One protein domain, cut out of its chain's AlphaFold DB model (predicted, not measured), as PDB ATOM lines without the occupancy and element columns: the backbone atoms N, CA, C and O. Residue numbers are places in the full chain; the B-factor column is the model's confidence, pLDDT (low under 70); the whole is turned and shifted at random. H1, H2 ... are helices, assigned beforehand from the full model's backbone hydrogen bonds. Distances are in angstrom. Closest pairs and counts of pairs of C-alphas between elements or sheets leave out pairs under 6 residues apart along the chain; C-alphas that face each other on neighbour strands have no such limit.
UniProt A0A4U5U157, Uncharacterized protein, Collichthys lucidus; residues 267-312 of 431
ATOM      1  N   GLY A 267     265.748 153.277 175.077       53.69
ATOM      2  CA  GLY A 267     266.797 154.264 174.874       53.69
ATOM      3  C   GLY A 267     266.884 155.191 176.091       53.69
ATOM      4  O   GLY A 267     265.908 155.371 176.826       53.69
ATOM      5  N   GLN A 268     268.041 155.832 176.270       53.28
ATOM      6  CA  GLN A 268     268.268 156.798 177.351       53.28
ATOM      7  C   GLN A 268     267.242 157.941 177.356       53.28
ATOM      8  O   GLN A 268     267.129 158.620 178.357       53.28
ATOM      9  N   ALA A 269     266.417 158.113 176.319       52.59
ATOM     10  CA  ALA A 269     265.356 159.113 176.224       52.59
ATOM     11  C   ALA A 269     264.391 159.183 177.432       52.59
ATOM     12  O   ALA A 269     263.897 160.264 177.741       52.59
ATOM     13  N   GLU A 270     264.069 158.080 178.121       53.88
ATOM     14  CA  GLU A 270     263.261 158.138 179.361       53.88
ATOM     15  C   GLU A 270     264.067 158.756 180.513       53.88
ATOM     16  O   GLU A 270     263.584 159.640 181.219       53.88
ATOM     17  N   VAL A 271     265.324 158.330 180.645       60.12
ATOM     18  CA  VAL A 271     266.285 158.820 181.638       60.12
ATOM     19  C   VAL A 271     266.640 160.285 181.359       60.12
ATOM     20  O   VAL A 271     266.643 161.100 182.270       60.12
ATOM     21  N   GLU A 272     266.817 160.663 180.095       59.06
ATOM     22  CA  GLU A 272     267.075 162.021 179.611       59.06
ATOM     23  C   GLU A 272     265.856 162.936 179.777       59.06
ATOM     24  O   GLU A 272     266.007 164.082 180.200       59.06
ATOM     25  N   ARG A 273     264.628 162.448 179.535       65.25
ATOM     26  CA  ARG A 273     263.395 163.174 179.908       65.25
ATOM     27  C   ARG A 273     263.288 163.341 181.424       65.25
ATOM     28  O   ARG A 273     262.847 164.393 181.899       65.25
ATOM     29  N   GLY A 274     263.718 162.325 182.173       63.84
ATOM     30  CA  GLY A 274     263.918 162.374 183.615       63.84
ATOM     31  C   GLY A 274     264.870 163.497 184.008       63.84
ATOM     32  O   GLY A 274     264.473 164.364 184.777       63.84
ATOM     33  N   PHE A 275     266.060 163.561 183.407       68.38
ATOM     34  CA  PHE A 275     267.054 164.603 183.656       68.38
ATOM     35  C   PHE A 275     266.585 166.001 183.250       68.38
ATOM     36  O   PHE A 275     266.835 166.960 183.972       68.38
ATOM     37  N   SER A 276     265.849 166.136 182.146       73.69
ATOM     38  CA  SER A 276     265.267 167.422 181.755       73.69
ATOM     39  C   SER A 276     264.234 167.905 182.769       73.69
ATOM     40  O   SER A 276     264.207 169.088 183.084       73.69
ATOM     41  N   THR A 277     263.404 167.002 183.298       67.12
ATOM     42  CA  THR A 277     262.439 167.366 184.346       67.12
ATOM     43  C   THR A 277     263.156 167.647 185.666       67.12
ATOM     44  O   THR A 277     262.793 168.568 186.383       67.12
ATOM     45  N   ASN A 278     264.216 166.893 185.960       74.69
ATOM     46  CA  ASN A 278     265.061 167.103 187.128       74.69
ATOM     47  C   ASN A 278     265.702 168.493 187.108       74.69
ATOM     48  O   ASN A 278     265.698 169.168 188.126       74.69
ATOM     49  N   LYS A 279     266.159 168.958 185.944       77.44
ATOM     50  CA  LYS A 279     266.711 170.305 185.766       77.44
ATOM     51  C   LYS A 279     265.709 171.420 186.096       77.44
ATOM     52  O   LYS A 279     266.118 172.495 186.512       77.44
ATOM     53  N   GLU A 280     264.411 171.186 185.907       73.12
ATOM     54  CA  GLU A 280     263.363 172.164 186.243       73.12
ATOM     55  C   GLU A 280     263.080 172.239 187.751       73.12
ATOM     56  O   GLU A 280     262.628 173.277 188.230       73.12
ATOM     57  N   VAL A 281     263.344 171.160 188.496       75.12
ATOM     58  CA  VAL A 281     263.151 171.089 189.959       75.12
ATOM     59  C   VAL A 281     264.455 171.194 190.749       75.12
ATOM     60  O   VAL A 281     264.431 171.194 191.978       75.12
ATOM     61  N   GLU A 282     265.593 171.269 190.062       76.56
ATOM     62  CA  GLU A 282     266.909 171.368 190.676       76.56
ATOM     63  C   GLU A 282     267.068 172.730 191.358       76.56
ATOM     64  O   GLU A 282     266.938 173.791 190.746       76.56
ATOM     65  N   ILE A 283     267.368 172.691 192.652       73.88
ATOM     66  CA  ILE A 283     267.657 173.867 193.470       73.88
ATOM     67  C   ILE A 283     269.033 173.649 194.103       73.88
ATOM     68  O   ILE A 283     269.384 172.528 194.481       73.88
ATOM     69  N   CYS A 284     269.833 174.711 194.228       71.94
ATOM     70  CA  CYS A 284     271.135 174.627 194.888       71.94
ATOM     71  C   CYS A 284     270.996 174.059 196.312       71.94
ATOM     72  O   CYS A 284     270.160 174.524 197.086       71.94
ATOM     73  N   ASN A 285     271.870 173.111 196.669       77.06
ATOM     74  CA  ASN A 285     271.901 172.428 197.969       77.06
ATOM     75  C   ASN A 285     270.679 171.536 198.275       77.06
ATOM     76  O   ASN A 285     270.357 171.317 199.443       77.06
ATOM     77  N   LEU A 286     270.003 171.008 197.251       80.81
ATOM     78  CA  LEU A 286     268.945 170.012 197.428       80.81
ATOM     79  C   LEU A 286     269.535 168.632 197.776       80.81
ATOM     80  O   LEU A 286     270.489 168.184 197.141       80.81
ATOM     81  N   SER A 287     268.966 167.950 198.775       82.69
ATOM     82  CA  SER A 287     269.334 166.567 199.103       82.69
ATOM     83  C   SER A 287     268.736 165.570 198.103       82.69
ATOM     84  O   SER A 287     267.755 165.869 197.424       82.69
ATOM     85  N   GLU A 288     269.286 164.355 198.038       78.44
ATOM     86  CA  GLU A 288     268.745 163.265 197.209       78.44
ATOM     87  C   GLU A 288     267.272 162.958 197.538       78.44
ATOM     88  O   GLU A 288     266.427 162.803 196.650       78.44
ATOM     89  N   GLU A 289     266.939 162.941 198.827       79.25
ATOM     90  CA  GLU A 289     265.572 162.755 199.318       79.25
ATOM     91  C   GLU A 289     264.661 163.906 198.875       79.25
ATOM     92  O   GLU A 289     263.538 163.674 198.425       79.25
ATOM     93  N   GLY A 290     265.161 165.146 198.929       81.69
ATOM     94  CA  GLY A 290     264.451 166.326 198.436       81.69
ATOM     95  C   GLY A 290     264.189 166.253 196.933       81.69
ATOM     96  O   GLY A 290     263.081 166.543 196.481       81.69
ATOM     97  N   MET A 291     265.171 165.788 196.163       80.31
ATOM     98  CA  MET A 291     265.048 165.578 194.724       80.31
ATOM     99  C   MET A 291     263.972 164.540 194.390       80.31
ATOM    100  O   MET A 291     263.099 164.777 193.550       80.31
ATOM    101  N   THR A 292     263.991 163.410 195.095       79.94
ATOM    102  CA  THR A 292     263.004 162.334 194.940       79.94
ATOM    103  C   THR A 292     261.598 162.816 195.303       79.94
ATOM    104  O   THR A 292     260.645 162.562 194.563       79.94
ATOM    105  N   ALA A 293     261.460 163.577 196.394       81.88
ATOM    106  CA  ALA A 293     260.188 164.147 196.824       81.88
ATOM    107  C   ALA A 293     259.623 165.153 195.808       81.88
ATOM    108  O   ALA A 293     258.451 165.059 195.438       81.88
ATOM    109  N   HIS A 294     260.444 166.076 195.297       81.31
ATOM    110  CA  HIS A 294     260.024 167.009 194.247       81.31
ATOM    111  C   HIS A 294     259.594 166.281 192.975       81.31
ATOM    112  O   HIS A 294     258.586 166.649 192.367       81.31
ATOM    113  N   ARG A 295     260.302 165.209 192.603       82.00
ATOM    114  CA  ARG A 295     259.950 164.416 191.425       82.00
ATOM    115  C   ARG A 295     258.589 163.744 191.571       82.00
ATOM    116  O   ARG A 295     257.769 163.866 190.665       82.00
ATOM    117  N   LEU A 296     258.332 163.130 192.726       81.81
ATOM    118  CA  LEU A 296     257.044 162.518 193.058       81.81
ATOM    119  C   LEU A 296     255.896 163.531 192.992       81.81
ATOM    120  O   LEU A 296     254.839 163.226 192.440       81.81
ATOM    121  N   ILE A 297     256.108 164.749 193.500       83.25
ATOM    122  CA  ILE A 297     255.113 165.827 193.424       83.25
ATOM    123  C   ILE A 297     254.841 166.203 191.963       83.25
ATOM    124  O   ILE A 297     253.684 166.250 191.546       83.25
ATOM    125  N   CYS A 298     255.884 166.438 191.164       82.50
ATOM    126  CA  CYS A 298     255.736 166.794 189.753       82.50
ATOM    127  C   CYS A 298     255.048 165.696 188.936       82.50
ATOM    128  O   CYS A 298     254.207 166.003 188.091       82.50
ATOM    129  N   ASP A 299     255.367 164.430 189.195       80.94
ATOM    130  CA  ASP A 299     254.723 163.302 188.524       80.94
ATOM    131  C   ASP A 299     253.246 163.198 188.915       80.94
ATOM    132  O   ASP A 299     252.393 163.029 188.044       80.94
ATOM    133  N   HIS A 300     252.915 163.405 190.193       81.62
ATOM    134  CA  HIS A 300     251.527 163.419 190.647       81.62
ATOM    135  C   HIS A 300     250.722 164.565 190.016       81.62
ATOM    136  O   HIS A 300     249.618 164.344 189.525       81.62
ATOM    137  N   VAL A 301     251.282 165.775 189.936       83.69
ATOM    138  CA  VAL A 301     250.637 166.929 189.277       83.69
ATOM    139  C   VAL A 301     250.439 166.682 187.774       83.69
ATOM    140  O   VAL A 301     249.419 167.080 187.205       83.69
ATOM    141  N   ARG A 302     251.371 165.981 187.113       79.19
ATOM    142  CA  ARG A 302     251.247 165.615 185.691       79.19
ATOM    143  C   ARG A 302     250.057 164.696 185.416       79.19
ATOM    144  O   ARG A 302     249.422 164.871 184.379       79.19
ATOM    145  N   VAL A 303     249.714 163.787 186.333       79.56
ATOM    146  CA  VAL A 303     248.517 162.926 186.211       79.56
ATOM    147  C   VAL A 303     247.237 163.760 186.094       79.56
ATOM    148  O   VAL A 303     246.339 163.404 185.336       79.56
ATOM    149  N   TYR A 304     247.180 164.920 186.749       81.19
ATOM    150  CA  TYR A 304     246.041 165.845 186.692       81.19
ATOM    151  C   TYR A 304     246.167 166.910 185.587       81.19
ATOM    152  O   TYR A 304     245.567 167.983 185.660       81.19
ATOM    153  N   GLY A 305     246.939 166.626 184.533       77.06
ATOM    154  CA  GLY A 305     247.094 167.516 183.380       77.06
ATOM    155  C   GLY A 305     248.082 168.665 183.595       77.06
ATOM    156  O   GLY A 305     248.083 169.614 182.814       77.06
ATOM    157  N   GLY A 306     248.927 168.588 184.630       76.50
ATOM    158  CA  GLY A 306     249.958 169.589 184.922       76.50
ATOM    159  C   GLY A 306     249.455 170.821 185.679       76.50
ATOM    160  O   GLY A 306     250.237 171.733 185.934       76.50
ATOM    161  N   ASP A 307     248.174 170.853 186.044       78.19
ATOM    162  CA  ASP A 307     247.545 171.952 186.771       78.19
ATOM    163  C   ASP A 307     247.364 171.576 188.247       78.19
ATOM    164  O   ASP A 307     246.603 170.671 188.593       78.19
ATOM    165  N   VAL A 308     248.066 172.293 189.127       81.56
ATOM    166  CA  VAL A 308     248.052 172.052 190.579       81.56
ATOM    167  C   VAL A 308     246.651 172.244 191.167       81.56
ATOM    168  O   VAL A 308     246.304 171.584 192.142       81.56
ATOM    169  N   THR A 309     245.812 173.093 190.562       84.19
ATOM    170  CA  THR A 309     244.457 173.370 191.067       84.19
ATOM    171  C   THR A 309     243.496 172.193 190.900       84.19
ATOM    172  O   THR A 309     242.468 172.137 191.574       84.19
ATOM    173  N   ARG A 310     243.840 171.230 190.036       84.75
ATOM    174  CA  ARG A 310     243.040 170.026 189.767       84.75
ATOM    175  C   ARG A 310     243.380 168.858 190.682       84.75
ATOM    176  O   ARG A 310     242.664 167.860 190.665       84.75
ATOM    177  N   VAL A 311     244.457 168.964 191.460       85.50
ATOM    178  CA  VAL A 311     244.861 167.919 192.404       85.50
ATOM    179  C   VAL A 311     243.912 167.954 193.610       85.50
ATOM    180  O   VAL A 311     243.856 168.968 194.312       85.50
ATOM    181  N   PRO A 312     243.151 166.879 193.878       85.00
ATOM    182  CA  PRO A 312     242.192 166.864 194.973       85.00
ATOM    183  C   PRO A 312     242.903 166.881 196.332       85.00
ATOM    184  O   PRO A 312     243.765 166.051 196.614       85.00
TER     185      PRO A 312
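What this domain is: This is residues 267 to 312 of the 431 residues of an uncharacterized protein of Collichthys lucidus (UniProt A0A4U5U157). Two helices make an L: the end of H1 meets the first half of H2, and a short loop joins them. Residues 267 to 273 stick out as the free arm, and residues 304 to 312 follow the far end of H2. The printed part has 46 residues with two named helices, H1 then H2, and no named strand; the class is all helix. It is only just loose, close to compact, with a radius of gyration of the C-alphas of 11.7 A, and flat, spanning 29 by 28 by 14 A.

Where its parts are: Find C-alpha 269 at (265.356, 159.113, 176.224); from there H1, residues 269 to 281, runs 18.4 A. H2, residues 288 to 303, runs 23.0 A to C-alpha 303 at (248.517, 162.926, 186.211).

How they stand to each other: H1 touches H2 with residues 278 to 281 alone, and H2 touches H1 with residues 291 to 295 alone; the closest C-alphas of the two helices, those of Val 281 and His 294, are 6.7 A apart. Their lines are about perpendicular, at 76 degrees. In H2 every O i to N i+4 pair is within hydrogen-bond range, in H1 8 of 9.

The domain as a whole: The C-alphas of Gly 267 and Pro 312 are farthest apart, 34.2 A. The printed part has no cut, and the link is short. Look for pLDDT under 70 at residues 267 to 275 and 277.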